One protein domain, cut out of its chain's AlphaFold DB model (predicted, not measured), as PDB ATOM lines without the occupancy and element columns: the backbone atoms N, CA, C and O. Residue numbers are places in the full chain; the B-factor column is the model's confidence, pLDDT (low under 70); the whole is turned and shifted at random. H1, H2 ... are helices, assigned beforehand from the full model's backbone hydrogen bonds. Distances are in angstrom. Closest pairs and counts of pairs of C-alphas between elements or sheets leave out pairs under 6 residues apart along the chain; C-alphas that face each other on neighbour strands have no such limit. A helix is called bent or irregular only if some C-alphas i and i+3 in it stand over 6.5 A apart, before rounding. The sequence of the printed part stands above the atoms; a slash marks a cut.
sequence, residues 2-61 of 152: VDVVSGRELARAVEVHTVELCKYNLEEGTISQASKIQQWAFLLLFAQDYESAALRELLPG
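AT A GLANCE: This is residues 2 to 61 of the 152 residues of the protein "PD-(D/E)XK nuclease family transposase" of Aureliella helgolandensis (UniProt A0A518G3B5). A small head of three helices sits at one end of a long, drawn-out tail: residues 2 to 20, with no named element, make most of the length, and the tail's far end curls into a hook, of which residues 4 to 9 stick out free. In the head the centres of the short H1, the longer H2 and H3 make a triangle, loosely packed. The printed part has 60 residues with three named helices, in the order H1, H2, H3, and no named strand; the class is all helix, though under half of the residues, 25 of 60, are in named elements. The whole is extended, with a radius of gyration of the C-alphas of 16.8 A, and the C-alphas span 49 by 22 by 20 A.

IN THESE COORDINATES: The printed part begins at Val 2, with its C-alpha at (-66.686, -65.553, 45.995), and residues 2 to 27 hold no named element. The C-alpha of Ser 6, in the hook, stands at (-71.338, -66.949, 39.479), and that of Glu 20, along the tail, at (-81.328, -69.464, 68.704). H1 is residues 28 to 31, Glu 28 to Ile 31, and measures 5.3 A from first to last C-alpha. H2 is residues 36 to 49, Lys 36 to Asp 49, the longest helix with 14 residues; it measures 20.0 A. H2 is irregular: C-alphas 45 and 48 are 8.0 A apart, against about 5 A in a regular helix, and its line is a rough one. H3 is residues 52 to 58, Ser 52 to Leu 58, and measures 10.1 A, ending with C-alpha 58 at (-67.017, -66.016, 84.328). The printed part ends at Gly 61.

HOW THE PARTS SIT: H1 and H2 only just touch, with 3 pairs of C-alphas within 8 A. The closest C-alphas of the two are those of Ile 31 and Gln 39, 6.1 A apart, and H2 touches H1 with residues 38 to 42 alone. Their centres are 10.9 A apart. H2 and H3 are close but not clearly touching, with the C-alphas of Ala 47 and Leu 55 the closest at 7.1 A. They run opposite ways at a shallow tilt of 34.8 degrees, only just short of steep, and their centres are 11.6 A apart. H1 and H3 are also close but not clearly touching; their closest C-alphas, those of Ile 31 and Leu 58, are 6.8 A apart, and their centres 12.0 A. H3 touches no helix, but is near H2. In H3 every O i to N i+4 pair is within hydrogen-bond range; in H2 it is 8 of 10, and H1, with 4 residues, is too short for such a pair.

THE WHOLE: The two C-alphas farthest apart are those of Ser 6 and Glu 51, at 50.5 A, while those of Val 2 and Gly 61 are 31.8 A apart. Residues 4 to 9 stand free, and so do residues 48 to 54, of which 52 to 54 belong to H3. Without these stretches the body has 47 residues, spans 42 by 23 by 16 A and has a radius of gyration of 14.0 A. The C-alphas of residues 2 to 27 lie 8 to 31 A from the mean of the C-alphas. The link from H1 to H2, 4 residues, and the link from H2 to H3, 2 residues, are both tight. The printed part has no cut. The mean pLDDT of the printed part is 85.1, and no printed residue is under 70.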
ATOM      1  N   VAL A   2     -66.424 -65.272  47.416       71.56
ATOM      2  CA  VAL A   2     -66.686 -65.553  45.995       71.56
ATOM      3  C   VAL A   2     -67.979 -66.345  45.916       71.56
ATOM      4  O   VAL A   2     -68.106 -67.366  46.589       71.56
ATOM      5  N   ASP A   3     -68.945 -65.859  45.142       73.31
ATOM      6  CA  ASP A   3     -70.152 -66.633  44.880       73.31
ATOM      7  C   ASP A   3     -69.772 -67.905  44.111       73.31
ATOM      8  O   ASP A   3     -69.215 -67.836  43.014       73.31
ATOM      9  N   VAL A   4     -70.061 -69.065  44.700       76.06
ATOM     10  CA  VAL A   4     -69.652 -70.381  44.182       76.06
ATOM     11  C   VAL A   4     -70.313 -70.674  42.830       76.06
ATOM     12  O   VAL A   4     -69.788 -71.455  42.041       76.06
ATOM     13  N   VAL A   5     -71.448 -70.026  42.544       76.38
ATOM     14  CA  VAL A   5     -72.220 -70.226  41.313       76.38
ATOM     15  C   VAL A   5     -71.801 -69.254  40.208       76.38
ATOM     16  O   VAL A   5     -71.580 -69.678  39.077       76.38
ATOM     17  N   SER A   6     -71.683 -67.955  40.497       78.12
ATOM     18  CA  SER A   6     -71.338 -66.949  39.479       78.12
ATOM     19  C   SER A   6     -69.843 -66.641  39.364       78.12
ATOM     20  O   SER A   6     -69.448 -65.917  38.449       78.12
ATOM     21  N   GLY A   7     -69.008 -67.141  40.282       79.00
ATOM     22  CA  GLY A   7     -67.571 -66.856  40.344       79.00
ATOM     23  C   GLY A   7     -67.241 -65.389  40.641       79.00
ATOM     24  O   GLY A   7     -66.081 -64.989  40.573       79.00
ATOM     25  N   ARG A   8     -68.252 -64.564  40.944       78.31
ATOM     26  CA  ARG A   8     -68.078 -63.137  41.203       78.31
ATOM     27  C   ARG A   8     -67.614 -62.911  42.627       78.31
ATOM     28  O   ARG A   8     -68.162 -63.457  43.584       78.31
ATOM     29  N   GLU A   9     -66.625 -62.044  42.757       78.00
ATOM     30  CA  GLU A   9     -66.144 -61.592  44.046       78.00
ATOM     31  C   GLU A   9     -67.118 -60.552  44.616       78.00
ATOM     32  O   GLU A   9     -67.280 -59.448  44.091       78.00
ATOM     33  N   LEU A  10     -67.817 -60.917  45.689       75.31
ATOM     34  CA  LEU A  10     -68.678 -60.000  46.423       75.31
ATOM     35  C   LEU A  10     -67.794 -59.153  47.343       75.31
ATOM     36  O   LEU A  10     -67.483 -59.547  48.470       75.31
ATOM     37  N   ALA A  11     -67.383 -57.987  46.843       74.19
ATOM     38  CA  ALA A  11     -66.479 -57.067  47.538       74.19
ATOM     39  C   ALA A  11     -67.065 -56.472  48.837       74.19
ATOM     40  O   ALA A  11     -66.321 -55.983  49.682       74.19
ATOM     41  N   ARG A  12     -68.396 -56.498  49.010       76.56
ATOM     42  CA  ARG A  12     -69.111 -55.991  50.199       76.56
ATOM     43  C   ARG A  12     -70.268 -56.914  50.590       76.56
ATOM     44  O   ARG A  12     -71.414 -56.482  50.668       76.56
ATOM     45  N   ALA A  13     -69.983 -58.202  50.762       75.56
ATOM     46  CA  ALA A  13     -70.973 -59.141  51.284       75.56
ATOM     47  C   ALA A  13     -71.179 -58.928  52.792       75.56
ATOM     48  O   ALA A  13     -70.204 -58.813  53.532       75.56
ATOM     49  N   VAL A  14     -72.439 -58.906  53.232       79.31
ATOM     50  CA  VAL A  14     -72.805 -59.052  54.646       79.31
ATOM     51  C   VAL A  14     -73.123 -60.521  54.868       79.31
ATOM     52  O   VAL A  14     -73.990 -61.072  54.190       79.31
ATOM     53  N   GLU A  15     -72.413 -61.153  55.793       80.56
ATOM     54  CA  GLU A  15     -72.736 -62.498  56.248       80.56
ATOM     55  C   GLU A  15     -73.625 -62.387  57.486       80.56
ATOM     56  O   GLU A  15     -73.304 -61.663  58.429       80.56
ATOM     57  N   VAL A  16     -74.771 -63.063  57.459       83.12
ATOM     58  CA  VAL A  16     -75.730 -63.061  58.563       83.12
ATOM     59  C   VAL A  16     -75.805 -64.472  59.112       83.12
ATOM     60  O   VAL A  16     -76.233 -65.391  58.418       83.12
ATOM     61  N   HIS A  17     -75.411 -64.625  60.371       79.19
ATOM     62  CA  HIS A  17     -75.562 -65.865  61.122       79.19
ATOM     63  C   HIS A  17     -76.732 -65.709  62.087       79.19
ATOM     64  O   HIS A  17     -76.833 -64.701  62.786       79.19
ATOM     65  N   THR A  18     -77.635 -66.688  62.126       85.88
ATOM     66  CA  THR A  18     -78.762 -66.702  63.067       85.88
ATOM     67  C   THR A  18     -78.475 -67.678  64.194       85.88
ATOM     68  O   THR A  18     -78.035 -68.801  63.956       85.88
ATOM     69  N   VAL A  19     -78.737 -67.245  65.424       85.81
ATOM     70  CA  VAL A  19     -78.460 -68.020  66.631       85.81
ATOM     71  C   VAL A  19     -79.713 -68.052  67.495       85.81
ATOM     72  O   VAL A  19     -80.260 -67.012  67.849       85.81
ATOM     73  N   GLU A  20     -80.173 -69.254  67.830       88.12
ATOM     74  CA  GLU A  20     -81.328 -69.464  68.704       88.12
ATOM     75  C   GLU A  20     -80.853 -69.695  70.139       88.12
ATOM     76  O   GLU A  20     -80.397 -70.785  70.484       88.12
ATOM     77  N   LEU A  21     -80.956 -68.662  70.978       86.38
ATOM     78  CA  LEU A  21     -80.416 -68.675  72.341       86.38
ATOM     79  C   LEU A  21     -81.010 -69.797  73.211       86.38
ATOM     80  O   LEU A  21     -80.285 -70.458  73.943       86.38
ATOM     81  N   CYS A  22     -82.304 -70.094  73.066       81.06
ATOM     82  CA  CYS A  22     -82.993 -71.125  73.852       81.06
ATOM     83  C   CYS A  22     -82.500 -72.564  73.609       81.06
ATOM     84  O   CYS A  22     -82.831 -73.456  74.385       81.06
ATOM     85  N   LYS A  23     -81.725 -72.810  72.544       84.88
ATOM     86  CA  LYS A  23     -81.152 -74.135  72.247       84.88
ATOM     87  C   LYS A  23     -79.845 -74.408  72.994       84.88
ATOM     88  O   LYS A  23     -79.336 -75.526  72.931       84.88
ATOM     89  N   TYR A  24     -79.289 -73.413  73.678       81.75
ATOM     90  CA  TYR A  24     -78.047 -73.557  74.421       81.75
ATOM     91  C   TYR A  24     -78.331 -74.014  75.854       81.75
ATOM     92  O   TYR A  24     -78.967 -73.304  76.623       81.75
ATOM     93  N   ASN A  25     -77.828 -75.198  76.213       80.44
ATOM     94  CA  ASN A  25     -77.789 -75.655  77.599       80.44
ATOM     95  C   ASN A  25     -76.439 -75.249  78.200       80.44
ATOM     96  O   ASN A  25     -75.411 -75.832  77.849       80.44
ATOM     97  N   LEU A  26     -76.437 -74.191  79.006       83.00
ATOM     98  CA  LEU A  26     -75.226 -73.533  79.490       83.00
ATOM     99  C   LEU A  26     -75.116 -73.741  80.996       83.00
ATOM    100  O   LEU A  26     -76.042 -73.417  81.733       83.00
ATOM    101  N   GLU A  27     -73.981 -74.268  81.445       80.75
ATOM    102  CA  GLU A  27     -73.682 -74.434  82.865       80.75
ATOM    103  C   GLU A  27     -72.605 -73.433  83.279       80.75
ATOM    104  O   GLU A  27     -71.513 -73.421  82.703       80.75
ATOM    105  N   GLU A  28     -72.897 -72.632  84.306       80.38
ATOM    106  CA  GLU A  28     -72.013 -71.583  84.833       80.38
ATOM    107  C   GLU A  28     -70.589 -72.098  85.099       80.38
ATOM    108  O   GLU A  28     -69.615 -71.504  84.646       80.38
ATOM    109  N   GLY A  29     -70.453 -73.271  85.727       81.19
ATOM    110  CA  GLY A  29     -69.148 -73.853  86.064       81.19
ATOM    111  C   GLY A  29     -68.276 -74.241  84.862       81.19
ATOM    112  O   GLY A  29     -67.082 -74.477  85.027       81.19
ATOM    113  N   THR A  30     -68.843 -74.303  83.655       84.31
ATOM    114  CA  THR A  30     -68.118 -74.682  82.429       84.31
ATOM    115  C   THR A  30     -67.988 -73.539  81.426       84.31
ATOM    116  O   THR A  30     -67.242 -73.661  80.450       84.31
ATOM    117  N   ILE A  31     -68.667 -72.408  81.655       88.56
ATOM    118  CA  ILE A  31     -68.828 -71.370  80.631       88.56
ATOM    119  C   ILE A  31     -67.511 -70.692  80.245       88.56
ATOM    120  O   ILE A  31     -67.285 -70.386  79.073       88.56
ATOM    121  N   SER A  32     -66.589 -70.549  81.197       85.38
ATOM    122  CA  SER A  32     -65.265 -69.960  80.972       85.38
ATOM    123  C   SER A  32     -64.431 -70.729  79.938       85.38
ATOM    124  O   SER A  32     -63.586 -70.141  79.263       85.38
ATOM    125  N   GLN A  33     -64.707 -72.025  79.758       85.56
ATOM    126  CA  GLN A  33     -64.049 -72.900  78.781       85.56
ATOM    127  C   GLN A  33     -64.919 -73.192  77.549       85.56
ATOM    128  O   GLN A  33     -64.465 -73.854  76.613       85.56
ATOM    129  N   ALA A  34     -66.166 -72.718  77.537       88.88
ATOM    130  CA  ALA A  34     -67.084 -72.928  76.433       88.88
ATOM    131  C   ALA A  34     -66.657 -72.158  75.175       88.88
ATOM    132  O   ALA A  34     -65.823 -71.248  75.198       88.88
ATOM    133  N   SER A  35     -67.258 -72.515  74.041       90.25
ATOM    134  CA  SER A  35     -67.035 -71.776  72.798       90.25
ATOM    135  C   SER A  35     -67.469 -70.311  72.931       90.25
ATOM    136  O   SER A  35     -68.364 -69.973  73.706       90.25
ATOM    137  N   LYS A  36     -66.893 -69.424  72.112       89.69
ATOM    138  CA  LYS A  36     -67.230 -67.991  72.142       89.69
ATOM    139  C   LYS A  36     -68.714 -67.723  71.932       89.69
ATOM    140  O   LYS A  36     -69.273 -66.861  72.600       89.69
ATOM    141  N   ILE A  37     -69.370 -68.485  71.058       89.25
ATOM    142  CA  ILE A  37     -70.808 -68.321  70.845       89.25
ATOM    143  C   ILE A  37     -71.627 -68.743  72.070       89.25
ATOM    144  O   ILE A  37     -72.613 -68.091  72.387       89.25
ATOM    145  N   GLN A  38     -71.196 -69.780  72.795       89.94
ATOM    146  CA  GLN A  38     -71.820 -70.193  74.054       89.94
ATOM    147  C   GLN A  38     -71.622 -69.145  75.149       89.94
ATOM    148  O   GLN A  38     -72.573 -68.829  75.852       89.94
ATOM    149  N   GLN A  39     -70.425 -68.565  75.252       92.06
ATOM    150  CA  GLN A  39     -70.130 -67.461  76.172       92.06
ATOM    151  C   GLN A  39     -71.014 -66.233  75.895       92.06
ATOM    152  O   GLN A  39     -71.617 -65.684  76.813       92.06
ATOM    153  N   TRP A  40     -71.173 -65.851  74.623       92.44
ATOM    154  CA  TRP A  40     -72.102 -64.786  74.224       92.44
ATOM    155  C   TRP A  40     -73.561 -65.139  74.499       92.44
ATOM    156  O   TRP A  40     -74.306 -64.298  74.996       92.44
ATOM    157  N   ALA A  41     -73.977 -66.373  74.207       92.31
ATOM    158  CA  ALA A  41     -75.327 -66.826  74.510       92.31
ATOM    159  C   ALA A  41     -75.607 -66.783  76.020       92.31
ATOM    160  O   ALA A  41     -76.693 -66.370  76.413       92.31
ATOM    161  N   PHE A  42     -74.623 -67.136  76.854       92.50
ATOM    162  CA  PHE A  42     -74.727 -67.046  78.309       92.50
ATOM    163  C   PHE A  42     -74.928 -65.606  78.764       92.50
ATOM    164  O   PHE A  42     -75.895 -65.322  79.463       92.50
ATOM    165  N   LEU A  43     -74.060 -64.691  78.317       92.38
ATOM    166  CA  LEU A  43     -74.173 -63.276  78.662       92.38
ATOM    167  C   LEU A  43     -75.553 -62.722  78.266       92.38
ATOM    168  O   LEU A  43     -76.223 -62.093  79.076       92.38
ATOM    169  N   LEU A  44     -76.015 -62.997  77.045       91.56
ATOM    170  CA  LEU A  44     -77.298 -62.488  76.549       91.56
ATOM    171  C   LEU A  44     -78.517 -63.067  77.277       91.56
ATOM    172  O   LEU A  44     -79.550 -62.405  77.331       91.56
ATOM    173  N   LEU A  45     -78.424 -64.294  77.792       90.69
ATOM    174  CA  LEU A  45     -79.526 -64.947  78.497       90.69
ATOM    175  C   LEU A  45     -79.568 -64.609  79.984       90.69
ATOM    176  O   LEU A  45     -80.660 -64.516  80.538       90.69
ATOM    177  N   PHE A  46     -78.405 -64.457  80.620       90.62
ATOM    178  CA  PHE A  46     -78.308 -64.506  82.078       90.62
ATOM    179  C   PHE A  46     -77.648 -63.284  82.713       90.62
ATOM    180  O   PHE A  46     -77.724 -63.155  83.924       90.62
ATOM    181  N   ALA A  47     -77.039 -62.355  81.964       90.19
ATOM    182  CA  ALA A  47     -76.256 -61.267  82.573       90.19
ATOM    183  C   ALA A  47     -77.024 -60.398  83.583       90.19
ATOM    184  O   ALA A  47     -76.417 -59.870  84.505       90.19
ATOM    185  N   GLN A  48     -78.343 -60.268  83.434       85.62
ATOM    186  CA  GLN A  48     -79.201 -59.524  84.364       85.62
ATOM    187  C   GLN A  48     -79.264 -60.127  85.779       85.62
ATOM    188  O   GLN A  48     -79.618 -59.426  86.721       85.62
ATOM    189  N   ASP A  49     -78.936 -61.412  85.919       88.81
ATOM    190  CA  ASP A  49     -78.985 -62.145  87.185       88.81
ATOM    191  C   ASP A  49     -77.622 -62.146  87.905       88.81
ATOM    192  O   ASP A  49     -77.483 -62.746  88.972       88.81
ATOM    193  N   TYR A  50     -76.609 -61.484  87.332       89.88
ATOM    194  CA  TYR A  50     -75.245 -61.454  87.851       89.88
ATOM    195  C   TYR A  50     -74.735 -60.025  88.025       89.88
ATOM    196  O   TYR A  50     -75.006 -59.128  87.231       89.88
ATOM    197  N   GLU A  51     -73.899 -59.847  89.044       89.56
ATOM    198  CA  GLU A  51     -73.130 -58.622  89.240       89.56
ATOM    199  C   GLU A  51     -72.009 -58.489  88.205       89.56
ATOM    200  O   GLU A  51     -71.416 -59.481  87.760       89.56
ATOM    201  N   SER A  52     -71.648 -57.245  87.882       90.25
ATOM    202  CA  SER A  52     -70.620 -56.933  86.879       90.25
ATOM    203  C   SER A  52     -69.272 -57.598  87.205       90.25
ATOM    204  O   SER A  52     -68.583 -58.093  86.313       90.25
ATOM    205  N   ALA A  53     -68.901 -57.674  88.487       91.06
ATOM    206  CA  ALA A  53     -67.689 -58.351  88.947       91.06
ATOM    207  C   ALA A  53     -67.726 -59.872  88.700       91.06
ATOM    208  O   ALA A  53     -66.754 -60.430  88.197       91.06
ATOM    209  N   ALA A  54     -68.854 -60.530  88.988       91.38
ATOM    210  CA  ALA A  54     -69.012 -61.970  88.777       91.38
ATOM    211  C   ALA A  54     -68.983 -62.325  87.281       91.38
ATOM    212  O   ALA A  54     -68.351 -63.302  86.878       91.38
ATOM    213  N   LEU A  55     -69.594 -61.491  86.434       92.12
ATOM    214  CA  LEU A  55     -69.539 -61.667  84.981       92.12
ATOM    215  C   LEU A  55     -68.111 -61.575  84.436       92.12
ATOM    216  O   LEU A  55     -67.761 -62.357  83.555       92.12
ATOM    217  N   ARG A  56     -67.273 -60.679  84.970       92.38
ATOM    218  CA  ARG A  56     -65.859 -60.563  84.564       92.38
ATOM    219  C   ARG A  56     -65.041 -61.801  84.936       92.38
ATOM    220  O   ARG A  56     -64.137 -62.174  84.191       92.38
ATOM    221  N   GLU A  57     -65.364 -62.464  86.046       91.19
ATOM    222  CA  GLU A  57     -64.724 -63.733  86.422       91.19
ATOM    223  C   GLU A  57     -65.160 -64.892  85.514       91.19
ATOM    224  O   GLU A  57     -64.329 -65.694  85.080       91.19
ATOM    225  N   LEU A  58     -66.453 -64.968  85.187       91.00
ATOM    226  CA  LEU A  58     -67.017 -66.016  84.328       91.00
ATOM    227  C   LEU A  58     -66.625 -65.850  82.853       91.00
ATOM    228  O   LEU A  58     -66.429 -66.840  82.142       91.00
ATOM    229  N   LEU A  59     -66.505 -64.604  82.391       91.38
ATOM    230  CA  LEU A  59     -66.284 -64.221  80.996       91.38
ATOM    231  C   LEU A  59     -65.085 -63.260  80.868       91.38
ATOM    232  O   LEU A  59     -65.255 -62.111  80.462       91.38
ATOM    233  N   PRO A  60     -63.845 -63.718  81.124       84.44
ATOM    234  CA  PRO A  60     -62.656 -62.854  81.188       84.44
ATOM    235  C   PRO A  60     -62.154 -62.352  79.817       84.44
ATOM    236  O   PRO A  60     -61.065 -61.787  79.712       84.44
ATOM    237  N   GLY A  61     -62.887 -62.619  78.733       87.56
ATOM    238  CA  GLY A  61     -62.519 -62.174  77.388       87.56
ATOM    239  C   GLY A  61     -62.722 -60.670  77.221       87.56
ATOM    240  O   GLY A  61     -63.755 -60.136  77.615       87.56
TER     241      GLY A  61